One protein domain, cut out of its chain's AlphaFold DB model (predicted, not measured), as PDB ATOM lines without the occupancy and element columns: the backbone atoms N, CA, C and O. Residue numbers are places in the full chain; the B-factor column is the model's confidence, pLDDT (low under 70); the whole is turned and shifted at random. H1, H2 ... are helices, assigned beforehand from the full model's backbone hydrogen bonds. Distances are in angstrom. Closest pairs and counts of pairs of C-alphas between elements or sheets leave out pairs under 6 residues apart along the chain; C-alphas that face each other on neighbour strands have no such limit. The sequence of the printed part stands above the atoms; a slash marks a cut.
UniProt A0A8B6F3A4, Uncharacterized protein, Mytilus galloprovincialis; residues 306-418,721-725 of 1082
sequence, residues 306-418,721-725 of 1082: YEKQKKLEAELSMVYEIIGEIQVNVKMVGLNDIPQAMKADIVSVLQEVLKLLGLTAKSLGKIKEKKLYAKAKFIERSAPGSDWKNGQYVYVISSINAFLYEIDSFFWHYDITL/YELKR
ATOM      1  N   TYR A 306     -40.595 -64.232 -12.852       87.88
ATOM      2  CA  TYR A 306     -40.712 -64.705 -11.473       87.88
ATOM      3  C   TYR A 306     -39.342 -64.803 -10.786       87.88
ATOM      4  O   TYR A 306     -39.171 -64.318  -9.671       87.88
ATOM      5  N   GLU A 307     -38.336 -65.360 -11.462       89.44
ATOM      6  CA  GLU A 307     -36.974 -65.434 -10.925       89.44
ATOM      7  C   GLU A 307     -36.317 -64.051 -10.810       89.44
ATOM      8  O   GLU A 307     -35.630 -63.791  -9.823       89.44
ATOM      9  N   LYS A 308     -36.560 -63.138 -11.766       88.06
ATOM     10  CA  LYS A 308     -36.111 -61.732 -11.691       88.06
ATOM     11  C   LYS A 308     -36.703 -61.023 -10.461       88.06
ATOM     12  O   LYS A 308     -35.963 -60.352  -9.743       88.06
ATOM     13  N   GLN A 309     -38.000 -61.197 -10.198       88.81
ATOM     14  CA  GLN A 309     -38.698 -60.621  -9.041       88.81
ATOM     15  C   GLN A 309     -38.223 -61.243  -7.722       88.81
ATOM     16  O   GLN A 309     -37.802 -60.520  -6.825       88.81
ATOM     17  N   LYS A 310     -38.174 -62.576  -7.631       91.12
ATOM     18  CA  LYS A 310     -37.673 -63.298  -6.453       91.12
ATOM     19  C   LYS A 310     -36.215 -62.954  -6.128       91.12
ATOM     20  O   LYS A 310     -35.836 -62.887  -4.961       91.12
ATOM     21  N   LYS A 311     -35.387 -62.720  -7.152       90.31
ATOM     22  CA  LYS A 311     -34.011 -62.245  -6.984       90.31
ATOM     23  C   LYS A 311     -33.973 -60.835  -6.386       90.31
ATOM     24  O   LYS A 311     -33.239 -60.636  -5.426       90.31
ATOM     25  N   LEU A 312     -34.788 -59.900  -6.885       90.12
ATOM     26  CA  LEU A 312     -34.920 -58.565  -6.288       90.12
ATOM     27  C   LEU A 312     -35.382 -58.638  -4.824       90.12
ATOM     28  O   LEU A 312     -34.838 -57.937  -3.978       90.12
ATOM     29  N   GLU A 313     -36.371 -59.478  -4.517       91.19
ATOM     30  CA  GLU A 313     -36.865 -59.672  -3.149       91.19
ATOM     31  C   GLU A 313     -35.757 -60.174  -2.214       91.19
ATOM     32  O   GLU A 313     -35.597 -59.635  -1.122       91.19
ATOM     33  N   ALA A 314     -34.943 -61.139  -2.655       92.69
ATOM     34  CA  ALA A 314     -33.797 -61.633  -1.889       92.69
ATOM     35  C   ALA A 314     -32.694 -60.568  -1.711       92.69
ATOM     36  O   ALA A 314     -32.172 -60.402  -0.609       92.69
ATOM     37  N   GLU A 315     -32.370 -59.819  -2.769       89.50
ATOM     38  CA  GLU A 315     -31.397 -58.715  -2.742       89.50
ATOM     39  C   GLU A 315     -31.835 -57.583  -1.794       89.50
ATOM     40  O   GLU A 315     -31.017 -57.039  -1.053       89.50
ATOM     41  N   LEU A 316     -33.129 -57.252  -1.767       91.00
ATOM     42  CA  LEU A 316     -33.687 -56.265  -0.842       91.00
ATOM     43  C   LEU A 316     -33.789 -56.797   0.595       91.00
ATOM     44  O   LEU A 316     -33.499 -56.044   1.523       91.00
ATOM     45  N   SER A 317     -34.161 -58.069   0.796       92.81
ATOM     46  CA  SER A 317     -34.224 -58.690   2.133       92.81
ATOM     47  C   SER A 317     -32.867 -58.619   2.826       92.81
ATOM     48  O   SER A 317     -32.781 -58.109   3.939       92.81
ATOM     49  N   MET A 318     -31.793 -58.977   2.110       91.44
ATOM     50  CA  MET A 318     -30.408 -58.871   2.578       91.44
ATOM     51  C   MET A 318     -30.072 -57.470   3.123       91.44
ATOM     52  O   MET A 318     -29.506 -57.342   4.205       91.44
ATOM     53  N   VAL A 319     -30.449 -56.401   2.410       88.44
ATOM     54  CA  VAL A 319     -30.192 -55.021   2.864       88.44
ATOM     55  C   VAL A 319     -31.097 -54.629   4.037       88.44
ATOM     56  O   VAL A 319     -30.637 -53.979   4.978       88.44
ATOM     57  N   TYR A 320     -32.373 -55.026   4.025       92.25
ATOM     58  CA  TYR A 320     -33.304 -54.721   5.115       92.25
ATOM     59  C   TYR A 320     -32.985 -55.472   6.416       92.25
ATOM     60  O   TYR A 320     -33.207 -54.917   7.494       92.25
ATOM     61  N   GLU A 321     -32.413 -56.673   6.336       90.69
ATOM     62  CA  GLU A 321     -31.897 -57.435   7.476       90.69
ATOM     63  C   GLU A 321     -30.747 -56.676   8.161       90.69
ATOM     64  O   GLU A 321     -30.859 -56.367   9.351       90.69
ATOM     65  N   ILE A 322     -29.731 -56.224   7.405       86.38
ATOM     66  CA  ILE A 322     -28.650 -55.363   7.931       86.38
ATOM     67  C   ILE A 322     -29.215 -54.078   8.557       86.38
ATOM     68  O   ILE A 322     -28.789 -53.661   9.635       86.38
ATOM     69  N   ILE A 323     -30.180 -53.425   7.897       87.62
ATOM     70  CA  ILE A 323     -30.818 -52.213   8.433       87.62
ATOM     71  C   ILE A 323     -31.482 -52.515   9.783       87.62
ATOM     72  O   ILE A 323     -31.334 -51.722  10.712       87.62
ATOM     73  N   GLY A 324     -32.183 -53.643   9.916       86.94
ATOM     74  CA  GLY A 324     -32.779 -54.085  11.178       86.94
ATOM     75  C   GLY A 324     -31.732 -54.306  12.272       86.94
ATOM     76  O   GLY A 324     -31.859 -53.762  13.372       86.94
ATOM     77  N   GLU A 325     -30.663 -55.032  11.955       84.25
ATOM     78  CA  GLU A 325     -29.548 -55.308  12.863       84.25
ATOM     79  C   GLU A 325     -28.847 -54.036  13.361       84.25
ATOM     80  O   GLU A 325     -28.669 -53.842  14.571       84.25
ATOM     81  N   ILE A 326     -28.503 -53.125  12.447       80.62
ATOM     82  CA  ILE A 326     -27.875 -51.841  12.777       80.62
ATOM     83  C   ILE A 326     -28.853 -50.965  13.574       80.62
ATOM     84  O   ILE A 326     -28.453 -50.360  14.568       80.62
ATOM     85  N   GLN A 327     -30.147 -50.934  13.234       85.38
ATOM     86  CA  GLN A 327     -31.149 -50.175  13.995       85.38
ATOM     87  C   GLN A 327     -31.344 -50.663  15.434       85.38
ATOM     88  O   GLN A 327     -31.719 -49.853  16.288       85.38
ATOM     89  N   VAL A 328     -31.150 -51.956  15.705       83.56
ATOM     90  CA  VAL A 328     -31.213 -52.518  17.062       83.56
ATOM     91  C   VAL A 328     -29.956 -52.152  17.851       83.56
ATOM     92  O   VAL A 328     -30.066 -51.664  18.976       83.56
ATOM     93  N   ASN A 329     -28.773 -52.317  17.257       75.56
ATOM     94  CA  ASN A 329     -27.505 -52.184  17.977       75.56
ATOM     95  C   ASN A 329     -27.019 -50.730  18.105       75.56
ATOM     96  O   ASN A 329     -26.635 -50.318  19.199       75.56
ATOM     97  N   VAL A 330     -27.137 -49.909  17.052       72.00
ATOM     98  CA  VAL A 330     -26.676 -48.500  17.055       72.00
ATOM     99  C   VAL A 330     -27.462 -47.616  18.029       72.00
ATOM    100  O   VAL A 330     -26.958 -46.606  18.516       72.00
ATOM    101  N   LYS A 331     -28.695 -48.009  18.379       68.50
ATOM    102  CA  LYS A 331     -29.479 -47.345  19.435       68.50
ATOM    103  C   LYS A 331     -28.949 -47.607  20.847       68.50
ATOM    104  O   LYS A 331     -29.341 -46.881  21.758       68.50
ATOM    105  N   MET A 332     -28.109 -48.625  21.041       57.34
ATOM    106  CA  MET A 332     -27.539 -48.983  22.345       57.34
ATOM    107  C   MET A 332     -26.075 -48.560  22.487       57.34
ATOM    108  O   MET A 332     -25.674 -48.122  23.564       57.34
ATOM    109  N   VAL A 333     -25.284 -48.691  21.421       59.88
ATOM    110  CA  VAL A 333     -23.837 -48.424  21.400       59.88
ATOM    111  C   VAL A 333     -23.442 -47.989  19.979       59.88
ATOM    112  O   VAL A 333     -24.097 -48.400  19.028       59.88
ATOM    113  N   GLY A 334     -22.445 -47.120  19.788       71.19
ATOM    114  CA  GLY A 334     -22.140 -46.557  18.462       71.19
ATOM    115  C   GLY A 334     -21.626 -47.597  17.454       71.19
ATOM    116  O   GLY A 334     -21.272 -48.708  17.833       71.19
ATOM    117  N   LEU A 335     -21.506 -47.238  16.164       75.69
ATOM    118  CA  LEU A 335     -20.972 -48.154  15.128       75.69
ATOM    119  C   LEU A 335     -19.610 -48.768  15.516       75.69
ATOM    120  O   LEU A 335     -19.340 -49.940  15.259       75.69
ATOM    121  N   ASN A 336     -18.768 -47.972  16.179       76.00
ATOM    122  CA  ASN A 336     -17.448 -48.383  16.656       76.00
ATOM    123  C   ASN A 336     -17.517 -49.421  17.788       76.00
ATOM    124  O   ASN A 336     -16.568 -50.184  17.960       76.00
ATOM    125  N   ASP A 337     -18.632 -49.481  18.509       80.12
ATOM    126  CA  ASP A 337     -18.836 -50.290  19.710       80.12
ATOM    127  C   ASP A 337     -19.579 -51.616  19.414       80.12
ATOM    128  O   ASP A 337     -19.802 -52.422  20.317       80.12
ATOM    129  N   ILE A 338     -19.950 -51.864  18.149       83.88
ATOM    130  CA  ILE A 338     -20.534 -53.137  17.693       83.88
ATOM    131  C   ILE A 338     -19.517 -54.284  17.915       83.88
ATOM    132  O   ILE A 338     -18.331 -54.107  17.609       83.88
ATOM    133  N   PRO A 339     -19.937 -55.470  18.411       87.25
ATOM    134  CA  PRO A 339     -19.052 -56.622  18.594       87.25
ATOM    135  C   PRO A 339     -18.319 -57.036  17.311       87.25
ATOM    136  O   PRO A 339     -18.902 -57.047  16.230       87.25
ATOM    137  N   GLN A 340     -17.050 -57.442  17.428       87.62
ATOM    138  CA  GLN A 340     -16.188 -57.690  16.264       87.62
ATOM    139  C   GLN A 340     -16.701 -58.794  15.322       87.62
ATOM    140  O   GLN A 340     -16.559 -58.656  14.112       87.62
ATOM    141  N   ALA A 341     -17.320 -59.853  15.856       87.69
ATOM    142  CA  ALA A 341     -17.945 -60.897  15.037       87.69
ATOM    143  C   ALA A 341     -19.073 -60.316  14.167       87.69
ATOM    144  O   ALA A 341     -19.031 -60.421  12.948       87.69
ATOM    145  N   MET A 342     -19.991 -59.566  14.786       87.44
ATOM    146  CA  MET A 342     -21.093 -58.909  14.083       87.44
ATOM    147  C   MET A 342     -20.606 -57.861  13.068       87.44
ATOM    148  O   MET A 342     -21.192 -57.718  12.001       87.44
ATOM    149  N   LYS A 343     -19.511 -57.140  13.352       89.81
ATOM    150  CA  LYS A 343     -18.885 -56.257  12.353       89.81
ATOM    151  C   LYS A 343     -18.401 -57.031  11.129       89.81
ATOM    152  O   LYS A 343     -18.595 -56.544  10.022       89.81
ATOM    153  N   ALA A 344     -17.787 -58.202  11.314       90.25
ATOM    154  CA  ALA A 344     -17.328 -59.034  10.204       90.25
ATOM    155  C   ALA A 344     -18.505 -59.529   9.346       90.25
ATOM    156  O   ALA A 344     -18.434 -59.437   8.121       90.25
ATOM    157  N   ASP A 345     -19.604 -59.950   9.980       89.25
ATOM    158  CA  ASP A 345     -20.833 -60.351   9.288       89.25
ATOM    159  C   ASP A 345     -21.415 -59.179   8.471       89.25
ATOM    160  O   ASP A 345     -21.589 -59.295   7.257       89.25
ATOM    161  N   ILE A 346     -21.608 -58.005   9.095       90.62
ATOM    162  CA  ILE A 346     -22.095 -56.793   8.410       90.62
ATOM    163  C   ILE A 346     -21.171 -56.413   7.244       90.62
ATOM    164  O   ILE A 346     -21.657 -56.159   6.143       90.62
ATOM    165  N   VAL A 347     -19.848 -56.385   7.445       92.81
ATOM    166  CA  VAL A 347     -18.877 -56.064   6.383       92.81
ATOM    167  C   VAL A 347     -18.995 -57.049   5.222       92.81
ATOM    168  O   VAL A 347     -19.072 -56.607   4.078       92.81
ATOM    169  N   SER A 348     -19.085 -58.356   5.490       92.25
ATOM    170  CA  SER A 348     -19.234 -59.372   4.444       92.25
ATOM    171  C   SER A 348     -20.490 -59.152   3.597       92.25
ATOM    172  O   SER A 348     -20.436 -59.290   2.373       92.25
ATOM    173  N   VAL A 349     -21.619 -58.788   4.213       90.88
ATOM    174  CA  VAL A 349     -22.858 -58.526   3.467       90.88
ATOM    175  C   VAL A 349     -22.768 -57.198   2.700       90.88
ATOM    176  O   VAL A 349     -23.143 -57.139   1.530       90.88
ATOM    177  N   LEU A 350     -22.192 -56.145   3.293       93.31
ATOM    178  CA  LEU A 350     -21.979 -54.863   2.609       93.31
ATOM    179  C   LEU A 350     -21.012 -54.965   1.413       93.31
ATOM    180  O   LEU A 350     -21.161 -54.215   0.448       93.31
ATOM    181  N   GLN A 351     -20.064 -55.903   1.432       94.12
ATOM    182  CA  GLN A 351     -19.200 -56.208   0.286       94.12
ATOM    183  C   GLN A 351     -19.967 -56.890  -0.862       94.12
ATOM    184  O   GLN A 351     -19.771 -56.530  -2.025       94.12
ATOM    185  N   GLU A 352     -20.898 -57.807  -0.575       93.38
ATOM    186  CA  GLU A 352     -21.759 -58.390  -1.618       93.38
ATOM    187  C   GLU A 352     -22.756 -57.353  -2.173       93.38
ATOM    188  O   GLU A 352     -23.002 -57.308  -3.378       93.38
ATOM    189  N   VAL A 353     -23.253 -56.441  -1.330       93.19
ATOM    190  CA  VAL A 353     -24.071 -55.285  -1.741       93.19
ATOM    191  C   VAL A 353     -23.295 -54.337  -2.665       93.19
ATOM    192  O   VAL A 353     -23.812 -53.940  -3.709       93.19
ATOM    193  N   LEU A 354     -22.042 -54.003  -2.337       95.62
ATOM    194  CA  LEU A 354     -21.150 -53.199  -3.186       95.62
ATOM    195  C   LEU A 354     -20.986 -53.824  -4.584       95.62
ATOM    196  O   LEU A 354     -21.132 -53.155  -5.612       95.62
ATOM    197  N   LYS A 355     -20.741 -55.135  -4.623       95.00
ATOM    198  CA  LYS A 355     -20.645 -55.938  -5.846       95.00
ATOM    199  C   LYS A 355     -21.961 -55.966  -6.631       95.00
ATOM    200  O   LYS A 355     -21.942 -55.778  -7.848       95.00
ATOM    201  N   LEU A 356     -23.106 -56.132  -5.966       93.75
ATOM    202  CA  LEU A 356     -24.439 -56.089  -6.581       93.75
ATOM    203  C   LEU A 356     -24.739 -54.731  -7.237       93.75
ATOM    204  O   LEU A 356     -25.233 -54.680  -8.372       93.75
ATOM    205  N   LEU A 357     -24.430 -53.637  -6.537       95.38
ATOM    206  CA  LEU A 357     -24.591 -52.278  -7.045       95.38
ATOM    207  C   LEU A 357     -23.730 -52.072  -8.303       95.38
ATOM    208  O   LEU A 357     -24.270 -51.670  -9.334       95.38
ATOM    209  N   GLY A 358     -22.449 -52.459  -8.273       95.38
ATOM    210  CA  GLY A 358     -21.561 -52.403  -9.444       95.38
ATOM    211  C   GLY A 358     -22.027 -53.272 -10.622       95.38
ATOM    212  O   GLY A 358     -22.015 -52.836 -11.771       95.38
ATOM    213  N   LEU A 359     -22.534 -54.486 -10.373       93.31
ATOM    214  CA  LEU A 359     -23.115 -55.328 -11.432       93.31
ATOM    215  C   LEU A 359     -24.359 -54.681 -12.065       93.31
ATOM    216  O   LEU A 359     -24.575 -54.785 -13.277       93.31
ATOM    217  N   THR A 360     -25.167 -53.985 -11.264       93.38
ATOM    218  CA  THR A 360     -26.332 -53.236 -11.745       93.38
ATOM    219  C   THR A 360     -25.919 -52.005 -12.551       93.38
ATOM    220  O   THR A 360     -26.432 -51.830 -13.659       93.38
ATOM    221  N   ALA A 361     -24.949 -51.225 -12.072       94.06
ATOM    222  CA  ALA A 361     -24.366 -50.091 -12.787       94.06
ATOM    223  C   ALA A 361     -23.792 -50.513 -14.153       94.06
ATOM    224  O   ALA A 361     -24.193 -49.967 -15.184       94.06
ATOM    225  N   LYS A 362     -22.981 -51.579 -14.208       92.19
ATOM    226  CA  LYS A 362     -22.481 -52.175 -15.465       92.19
ATOM    227  C   LYS A 362     -23.592 -52.596 -16.423       92.19
ATOM    228  O   LYS A 362     -23.518 -52.334 -17.628       92.19
ATOM    229  N   SER A 363     -24.639 -53.246 -15.913       91.81
ATOM    230  CA  SER A 363     -25.793 -53.647 -16.726       91.81
ATOM    231  C   SER A 363     -26.507 -52.430 -17.326       91.81
ATOM    232  O   SER A 363     -26.847 -52.435 -18.512       91.81
ATOM    233  N   LEU A 364     -26.699 -51.370 -16.537       94.12
ATOM    234  CA  LEU A 364     -27.308 -50.120 -16.990       94.12
ATOM    235  C   LEU A 364     -26.405 -49.351 -17.960       94.12
ATOM    236  O   LEU A 364     -26.914 -48.801 -18.932       94.12
ATOM    237  N   GLY A 365     -25.081 -49.402 -17.797       92.69
ATOM    238  CA  GLY A 365     -24.108 -48.867 -18.754       92.69
ATOM    239  C   GLY A 365     -24.246 -49.515 -20.136       92.69
ATOM    240  O   GLY A 365     -24.440 -48.823 -21.138       92.69
ATOM    241  N   LYS A 366     -24.300 -50.854 -20.193       92.00
ATOM    242  CA  LYS A 366     -24.559 -51.602 -21.441       92.00
ATOM    243  C   LYS A 366     -25.924 -51.256 -22.063       92.00
ATOM    244  O   LYS A 366     -26.062 -51.234 -23.289       92.00
ATOM    245  N   ILE A 367     -26.946 -50.978 -21.251       93.06
ATOM    246  CA  ILE A 367     -28.262 -50.522 -21.731       93.06
ATOM    247  C   ILE A 367     -28.180 -49.082 -22.275       93.06
ATOM    248  O   ILE A 367     -28.687 -48.823 -23.369       93.06
ATOM    249  N   LYS A 368     -27.503 -48.167 -21.572       94.81
ATOM    250  CA  LYS A 368     -27.256 -46.771 -21.973       94.81
ATOM    251  C   LYS A 368     -26.565 -46.699 -23.332       94.81
ATOM    252  O   LYS A 368     -27.056 -46.008 -24.221       94.81
ATOM    253  N   GLU A 369     -25.509 -47.483 -23.543       93.00
ATOM    254  CA  GLU A 369     -24.811 -47.599 -24.832       93.00
ATOM    255  C   GLU A 369     -25.752 -48.043 -25.966       93.00
ATOM    256  O   GLU A 369     -25.841 -47.376 -27.003       93.00
ATOM    257  N   LYS A 370     -26.534 -49.114 -25.756       92.88
ATOM    258  CA  LYS A 370     -27.534 -49.590 -26.732       92.88
ATOM    259  C   LYS A 370     -28.585 -48.518 -27.054       92.88
ATOM    260  O   LYS A 370     -28.965 -48.358 -28.216       92.88
ATOM    261  N   LYS A 371     -29.049 -47.765 -26.051       94.00
ATOM    262  CA  LYS A 371     -30.041 -46.686 -26.207       94.00
ATOM    263  C   LYS A 371     -29.453 -45.464 -26.921       94.00
ATOM    264  O   LYS A 371     -30.119 -44.912 -27.795       94.00
ATOM    265  N   LEU A 372     -28.205 -45.086 -26.636       95.38
ATOM    266  CA  LEU A 372     -27.472 -44.037 -27.357       95.38
ATOM    267  C   LEU A 372     -27.271 -44.403 -28.835       95.38
ATOM    268  O   LEU A 372     -27.541 -43.578 -29.709       95.38
ATOM    269  N   TYR A 373     -26.888 -45.650 -29.128       95.50
ATOM    270  CA  TYR A 373     -26.787 -46.154 -30.500       95.50
ATOM    271  C   TYR A 373     -28.144 -46.132 -31.225       95.50
ATOM    272  O   TYR A 373     -28.245 -45.627 -32.346       95.50
ATOM    273  N   ALA A 374     -29.212 -46.609 -30.575       93.38
ATOM    274  CA  ALA A 374     -30.564 -46.571 -31.130       93.38
ATOM    275  C   ALA A 374     -31.025 -45.130 -31.418       93.38
ATOM    276  O   ALA A 374     -31.509 -44.847 -32.514       93.38
ATOM    277  N   LYS A 375     -30.806 -44.196 -30.481       95.06
ATOM    278  CA  LYS A 375     -31.067 -42.758 -30.656       95.06
ATOM    279  C   LYS A 375     -30.325 -42.195 -31.866       95.06
ATOM    280  O   LYS A 375     -30.954 -41.547 -32.700       95.06
ATOM    281  N   ALA A 376     -29.027 -42.474 -32.003       94.31
ATOM    282  CA  ALA A 376     -28.243 -42.036 -33.155       94.31
ATOM    283  C   ALA A 376     -28.830 -42.565 -34.478       94.31
ATOM    284  O   ALA A 376     -29.001 -41.794 -35.421       94.31
ATOM    285  N   LYS A 377     -29.236 -43.842 -34.524       94.25
ATOM    286  CA  LYS A 377     -29.872 -44.456 -35.703       94.25
ATOM    287  C   LYS A 377     -31.258 -43.883 -36.025       94.25
ATOM    288  O   LYS A 377     -31.577 -43.727 -37.201       94.25
ATOM    289  N   PHE A 378     -32.082 -43.538 -35.034       93.44
ATOM    290  CA  PHE A 378     -33.371 -42.877 -35.288       93.44
ATOM    291  C   PHE A 378     -33.208 -41.418 -35.740       93.44
ATOM    292  O   PHE A 378     -33.962 -40.967 -36.604       93.44
ATOM    293  N   ILE A 379     -32.204 -40.698 -35.230       92.00
ATOM    294  CA  ILE A 379     -31.858 -39.346 -35.701       92.00
ATOM    295  C   ILE A 379     -31.368 -39.399 -37.158       92.00
ATOM    296  O   ILE A 379     -31.887 -38.671 -37.995       92.00
ATOM    297  N   GLU A 380     -30.456 -40.318 -37.493       91.62
ATOM    298  CA  GLU A 380     -29.971 -40.548 -38.868       91.62
ATOM    299  C   GLU A 380     -31.123 -40.837 -39.855       91.62
ATOM    300  O   GLU A 380     -31.120 -40.355 -40.986       91.62
ATOM    301  N   ARG A 381     -32.156 -41.568 -39.407       91.69
ATOM    302  CA  ARG A 381     -33.370 -41.877 -40.187       91.69
ATOM    303  C   ARG A 381     -34.424 -40.759 -40.225       91.69
ATOM    304  O   ARG A 381     -35.405 -40.899 -40.953       91.69
ATOM    305  N   SER A 382     -34.262 -39.662 -39.482       85.69
ATOM    306  CA  SER A 382     -35.241 -38.557 -39.405       85.69
ATOM    307  C   SER A 382     -35.080 -37.503 -40.518       85.69
ATOM    308  O   SER A 382     -35.602 -36.399 -40.392       85.69
ATOM    309  N   ALA A 383     -34.407 -37.865 -41.617       77.69
ATOM    310  CA  ALA A 383     -33.818 -37.003 -42.652       77.69
ATOM    311  C   ALA A 383     -32.529 -36.279 -42.188       77.69
ATOM    312  O   ALA A 383     -32.550 -35.576 -41.176       77.69
ATOM    313  N   PRO A 384     -31.394 -36.413 -42.911       74.75
ATOM    314  CA  PRO A 384     -30.142 -35.754 -42.543       74.75
ATOM    315  C   PRO A 384     -30.277 -34.227 -42.469       74.75
ATOM    316  O   PRO A 384     -30.686 -33.588 -43.434       74.75
ATOM    317  N   GLY A 385     -29.895 -33.642 -41.331       75.19
ATOM    318  CA  GLY A 385     -29.912 -32.190 -41.112       75.19
ATOM    319  C   GLY A 385     -31.261 -31.595 -40.692       75.19
ATOM    320  O   GLY A 385     -31.336 -30.384 -40.499       75.19
ATOM    321  N   SER A 386     -32.314 -32.401 -40.516       77.69
ATOM    322  CA  SER A 386     -33.569 -31.932 -39.916       77.69
ATOM    323  C   SER A 386     -33.457 -31.829 -38.383       77.69
ATOM    324  O   SER A 386     -32.669 -32.538 -37.749       77.69
ATOM    325  N   ASP A 387     -34.276 -30.974 -37.758       89.31
ATOM    326  CA  ASP A 387     -34.552 -31.121 -36.324       89.31
ATOM    327  C   ASP A 387     -35.422 -32.370 -36.137       89.31
ATOM    328  O   ASP A 387     -36.577 -32.403 -36.575       89.31
ATOM    329  N   TRP A 388     -34.875 -33.387 -35.467       92.25
ATOM    330  CA  TRP A 388     -35.540 -34.665 -35.206       92.25
ATOM    331  C   TRP A 388     -36.892 -34.512 -34.493       92.25
ATOM    332  O   TRP A 388     -37.732 -35.406 -34.596       92.25
ATOM    333  N   LYS A 389     -37.134 -33.382 -33.811       92.44
ATOM    334  CA  LYS A 389     -38.431 -33.048 -33.199       92.44
ATOM    335  C   LYS A 389     -39.570 -32.916 -34.212       92.44
ATOM    336  O   LYS A 389     -40.722 -33.098 -33.842       92.44
ATOM    337  N   ASN A 390     -39.248 -32.623 -35.471       91.19
ATOM    338  CA  ASN A 390     -40.202 -32.564 -36.579       91.19
ATOM    339  C   ASN A 390     -40.195 -33.854 -37.425       91.19
ATOM    340  O   ASN A 390     -40.888 -33.937 -38.436       91.19
ATOM    341  N   GLY A 391     -39.384 -34.850 -37.051       88.31
ATOM    342  CA  GLY A 391     -39.273 -36.123 -37.756       88.31
ATOM    343  C   GLY A 391     -40.297 -37.156 -37.282       88.31
ATOM    344  O   GLY A 391     -40.719 -37.159 -36.126       88.31
ATOM    345  N   GLN A 392     -40.617 -38.118 -38.152       91.31
ATOM    346  CA  GLN A 392     -41.536 -39.237 -37.871       91.31
ATOM    347  C   GLN A 392     -41.186 -40.066 -36.612       91.31
ATOM    348  O   GLN A 392     -42.038 -40.762 -36.069       91.31
ATOM    349  N   TYR A 393     -39.942 -39.986 -36.123       91.44
ATOM    350  CA  TYR A 393     -39.462 -40.701 -34.936       91.44
ATOM    351  C   TYR A 393     -39.449 -39.851 -33.650       91.44
ATOM    352  O   TYR A 393     -38.902 -40.307 -32.644       91.44
ATOM    353  N   VAL A 394     -40.048 -38.650 -33.637       93.00
ATOM    354  CA  VAL A 394     -40.033 -37.727 -32.480       93.00
ATOM    355  C   VAL A 394     -40.431 -38.396 -31.160       93.00
ATOM    356  O   VAL A 394     -39.735 -38.224 -30.158       93.00
ATOM    357  N   TYR A 395     -41.487 -39.215 -31.145       87.69
ATOM    358  CA  TYR A 395     -41.941 -39.912 -29.936       87.69
ATOM    359  C   TYR A 395     -40.950 -40.984 -29.465       87.69
ATOM    360  O   TYR A 395     -40.672 -41.087 -28.271       87.69
ATOM    361  N   VAL A 396     -40.349 -41.732 -30.397       88.06
ATOM    362  CA  VAL A 396     -39.338 -42.761 -30.094       88.06
ATOM    363  C   VAL A 396     -38.070 -42.117 -29.532       88.06
ATOM    364  O   VAL A 396     -37.554 -42.557 -28.508       88.06
ATOM    365  N   ILE A 397     -37.591 -41.037 -30.153       91.94
ATOM    366  CA  ILE A 397     -36.393 -40.319 -29.701       91.94
ATOM    367  C   ILE A 397     -36.653 -39.633 -28.350       91.94
ATOM    368  O   ILE A 397     -35.782 -39.661 -27.483       91.94
ATOM    369  N   SER A 398     -37.851 -39.083 -28.130       91.12
ATOM    370  CA  SER A 398     -38.243 -38.486 -26.843       91.12
ATOM    371  C   SER A 398     -38.326 -39.526 -25.723       91.12
ATOM    372  O   SER A 398     -37.792 -39.288 -24.645       91.12
ATOM    373  N   SER A 399     -38.906 -40.702 -25.992       88.62
ATOM    374  CA  SER A 399     -38.927 -41.837 -25.058       88.62
ATOM    375  C   SER A 399     -37.510 -42.311 -24.707       88.62
ATOM    376  O   SER A 399     -37.192 -42.483 -23.531       88.62
ATOM    377  N   ILE A 400     -36.618 -42.437 -25.699       92.81
ATOM    378  CA  ILE A 400     -35.211 -42.786 -25.448       92.81
ATOM    379  C   ILE A 400     -34.500 -41.689 -24.637       92.81
ATOM    380  O   ILE A 400     -33.712 -42.018 -23.758       92.81
ATOM    381  N   ASN A 401     -34.771 -40.404 -24.887       94.56
ATOM    382  CA  ASN A 401     -34.186 -39.305 -24.110       94.56
ATOM    383  C   ASN A 401     -34.640 -39.311 -22.644       94.56
ATOM    384  O   ASN A 401     -33.802 -39.113 -21.773       94.56
ATOM    385  N   ALA A 402     -35.929 -39.548 -22.376       92.75
ATOM    386  CA  ALA A 402     -36.448 -39.645 -21.012       92.75
ATOM    387  C   ALA A 402     -35.785 -40.807 -20.256       92.75
ATOM    388  O   ALA A 402     -35.229 -40.607 -19.185       92.75
ATOM    389  N   PHE A 403     -35.726 -41.987 -20.875       92.31
ATOM    390  CA  PHE A 403     -35.085 -43.164 -20.287       92.31
ATOM    391  C   PHE A 403     -33.564 -42.999 -20.087       92.31
ATOM    392  O   PHE A 403     -33.003 -43.488 -19.112       92.31
ATOM    393  N   LEU A 404     -32.873 -42.287 -20.989       95.88
ATOM    394  CA  LEU A 404     -31.462 -41.929 -20.792       95.88
ATOM    395  C   LEU A 404     -31.282 -40.970 -19.606       95.88
ATOM    396  O   LEU A 404     -30.348 -41.157 -18.840       95.88
ATOM    397  N   TYR A 405     -32.184 -40.000 -19.427       96.56
ATOM    398  CA  TYR A 405     -32.168 -39.094 -18.275       96.56
ATOM    399  C   TYR A 405     -32.422 -39.830 -16.949       96.56
ATOM    400  O   TYR A 405     -31.742 -39.551 -15.966       96.56
ATOM    401  N   GLU A 406     -33.337 -40.803 -16.922       95.12
ATOM    402  CA  GLU A 406     -33.556 -41.660 -15.748       95.12
ATOM    403  C   GLU A 406     -32.290 -42.474 -15.403       95.12
ATOM    404  O   GLU A 406     -31.885 -42.516 -14.243       95.12
ATOM    405  N   ILE A 407     -31.602 -43.042 -16.405       96.12
ATOM    406  CA  ILE A 407     -30.310 -43.723 -16.204       96.12
ATOM    407  C   ILE A 407     -29.214 -42.752 -15.733       96.12
ATOM    408  O   ILE A 407     -28.431 -43.100 -14.852       96.12
ATOM    409  N   ASP A 408     -29.130 -41.546 -16.295       96.06
ATOM    410  CA  ASP A 408     -28.143 -40.543 -15.878       96.06
ATOM    411  C   ASP A 408     -28.393 -40.083 -14.429       96.06
ATOM    412  O   ASP A 408     -27.446 -39.928 -13.658       96.06
ATOM    413  N   SER A 409     -29.662 -39.955 -14.023       96.31
ATOM    414  CA  SER A 409     -30.044 -39.697 -12.631       96.31
ATOM    415  C   SER A 409     -29.714 -40.870 -11.705       96.31
ATOM    416  O   SER A 409     -29.307 -40.634 -10.570       96.31
ATOM    417  N   PHE A 410     -29.871 -42.118 -12.164       97.06
ATOM    418  CA  PHE A 410     -29.445 -43.299 -11.411       97.06
ATOM    419  C   PHE A 410     -27.936 -43.270 -11.154       97.06
ATOM    420  O   PHE A 410     -27.528 -43.423 -10.009       97.06
ATOM    421  N   PHE A 411     -27.112 -43.029 -12.184       95.81
ATOM    422  CA  PHE A 411     -25.654 -42.976 -12.023       95.81
ATOM    423  C   PHE A 411     -25.226 -41.882 -11.034       95.81
ATOM    424  O   PHE A 411     -24.411 -42.144 -10.159       95.81
ATOM    425  N   TRP A 412     -25.853 -40.703 -11.084       95.12
ATOM    426  CA  TRP A 412     -25.572 -39.628 -10.129       95.12
ATOM    427  C   TRP A 412     -25.878 -40.012  -8.668       95.12
ATOM    428  O   TRP A 412     -25.066 -39.760  -7.776       95.12
ATOM    429  N   HIS A 413     -27.022 -40.657  -8.404       95.81
ATOM    430  CA  HIS A 413     -27.341 -41.172  -7.065       95.81
ATOM    431  C   HIS A 413     -26.421 -42.332  -6.654       95.81
ATOM    432  O   HIS A 413     -26.042 -42.433  -5.484       95.81
ATOM    433  N   TYR A 414     -26.061 -43.194  -7.609       96.38
ATOM    434  CA  TYR A 414     -25.160 -44.327  -7.426       96.38
ATOM    435  C   TYR A 414     -23.779 -43.865  -6.962       96.38
ATOM    436  O   TYR A 414     -23.362 -44.288  -5.889       96.38
ATOM    437  N   ASP A 415     -23.129 -42.938  -7.671       93.75
ATOM    438  CA  ASP A 415     -21.781 -42.459  -7.331       93.75
ATOM    439  C   ASP A 415     -21.729 -41.852  -5.914       93.75
ATOM    440  O   ASP A 415     -20.836 -42.156  -5.120       93.75
ATOM    441  N   ILE A 416     -22.737 -41.045  -5.555       93.31
ATOM    442  CA  ILE A 416     -22.856 -40.424  -4.224       93.31
ATOM    443  C   ILE A 416     -23.067 -41.478  -3.131       93.31
ATOM    444  O   ILE A 416     -22.444 -41.409  -2.070       93.31
ATOM    445  N   THR A 417     -23.957 -42.443  -3.359       95.19
ATOM    446  CA  THR A 417     -24.272 -43.478  -2.362       95.19
ATOM    447  C   THR A 417     -23.116 -44.460  -2.204       95.19
ATOM    448  O   THR A 417     -22.828 -44.893  -1.091       95.19
ATOM    449  N   LEU A 418     -22.412 -44.760  -3.296       96.00
ATOM    450  CA  LEU A 418     -21.231 -45.609  -3.340       96.00
ATOM    451  C   LEU A 418     -20.080 -45.022  -2.511       96.00
ATOM    452  O   LEU A 418     -19.524 -45.714  -1.661       96.00
ATOM    453  N   TYR A 721     -33.309 -52.057 -10.677       91.94
ATOM    454  CA  TYR A 721     -34.257 -53.050 -11.191       91.94
ATOM    455  C   TYR A 721     -35.300 -52.411 -12.113       91.94
ATOM    456  O   TYR A 721     -35.461 -52.876 -13.240       91.94
ATOM    457  N   GLU A 722     -35.946 -51.320 -11.697       89.75
ATOM    458  CA  GLU A 722     -36.974 -50.613 -12.471       89.75
ATOM    459  C   GLU A 722     -36.492 -50.154 -13.855       89.75
ATOM    460  O   GLU A 722     -37.237 -50.244 -14.835       89.75
ATOM    461  N   LEU A 723     -35.229 -49.735 -13.964       91.56
ATOM    462  CA  LEU A 723     -34.578 -49.379 -15.230       91.56
ATOM    463  C   LEU A 723     -34.148 -50.597 -16.064       91.56
ATOM    464  O   LEU A 723     -34.051 -50.501 -17.290       91.56
ATOM    465  N   LYS A 724     -33.911 -51.750 -15.427       90.75
ATOM    466  CA  LYS A 724     -33.665 -53.042 -16.092       90.75
ATOM    467  C   LYS A 724     -34.964 -53.749 -16.526       90.75
ATOM    468  O   LYS A 724     -34.874 -54.675 -17.333       90.75
ATOM    469  N   ARG A 725     -36.149 -53.346 -16.036       86.62
ATOM    470  CA  ARG A 725     -37.443 -53.987 -16.357       86.62
ATOM    471  C   ARG A 725     -37.745 -53.961 -17.851       86.62
ATOM    472  O   ARG A 725     -37.818 -52.911 -18.496       86.62
TER     473      ARG A 725
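Overview. This is residues 306 to 418 and 721 to 725 of the 1082 residues of an uncharacterized protein of Mytilus galloprovincialis (UniProt A0A8B6F3A4). One very long helix, H2, makes the spine of a rod, and two shorter helices fold back over it from its opposite ends: H3 from the last end at a small angle, H1 from the first end, splayed and crossing H2 slantwise. The tiny helix H4 packs on H2 in the space between H1 and H3, which stay apart, and the result is two helical hairpins sharing one helix. The printed part has 118 residues with four named helices, in the order H1, H2, H3, H4, and no named strand; the class is all helix. The whole is extended, with a radius of gyration of the C-alphas of 20.9 A and spans of 66 by 31 by 19 A.

Arrangement. Start at the hub, H2, residues 340 to 380, which touches the other three helices. Look first at H3, residues 394 to 418: it touches H2 with 15 pairs of C-alphas within 8 A, the closest being those of Lys 375 and Ile 397, 5.9 A apart. These two form a helical hairpin, running opposite ways at a shallow tilt of 23 degrees. Then find H1, residues 306 to 329, which forms another helical hairpin with H2, opposite ways at a steep tilt of 41 degrees. H1 touches H2 with residues 318 to 322 alone, beside residues 346 to 353 of H2; the closest C-alphas are those of Ile 322 and Ile 346, 6.7 A apart. H4, residues 721 to 724, touches residues 360 to 364 of H2, with the C-alphas of Leu 364 and Lys 724 closest at 7.1 A. H4 is close to but not clearly touching H1, at 7.4 A between the C-alphas of Leu 312 and Tyr 721, and likewise H3, at 7.2 A between those of Ile 407 and Leu 723. H1 and H3 are apart. In H2 and H3 every O i to N i+4 pair is within hydrogen-bond range, in H1 19 of 20 are, and H4 is too short for such a pair.

Along the chain. Find C-alpha 340 at (-16.188, -57.690, 16.264); from there H2 runs 59.4 A to C-alpha 380 at (-29.971, -40.548, -38.868). H1 begins at C-alpha 306, (-40.712, -64.705, -11.473), and is 34.6 A long. H3 is 35.6 A long and ends at C-alpha 418, (-21.231, -45.609, -3.340). H4 measures 4.9 A.

Size, cuts and confidence. The two C-alphas farthest apart, those of Met 332 and Ala 383, are 66.4 A from each other. The link from H1 to H2 is short, with 10 residues, and the link from H2 to H3 is long, with 13. Residues 419 to 720 are not printed, and C-alphas 418 and 721 are 16.9 A apart across this cut. The mean pLDDT of the printed part is 89.6; look for low confidence, under 70, at residues 331 to 333.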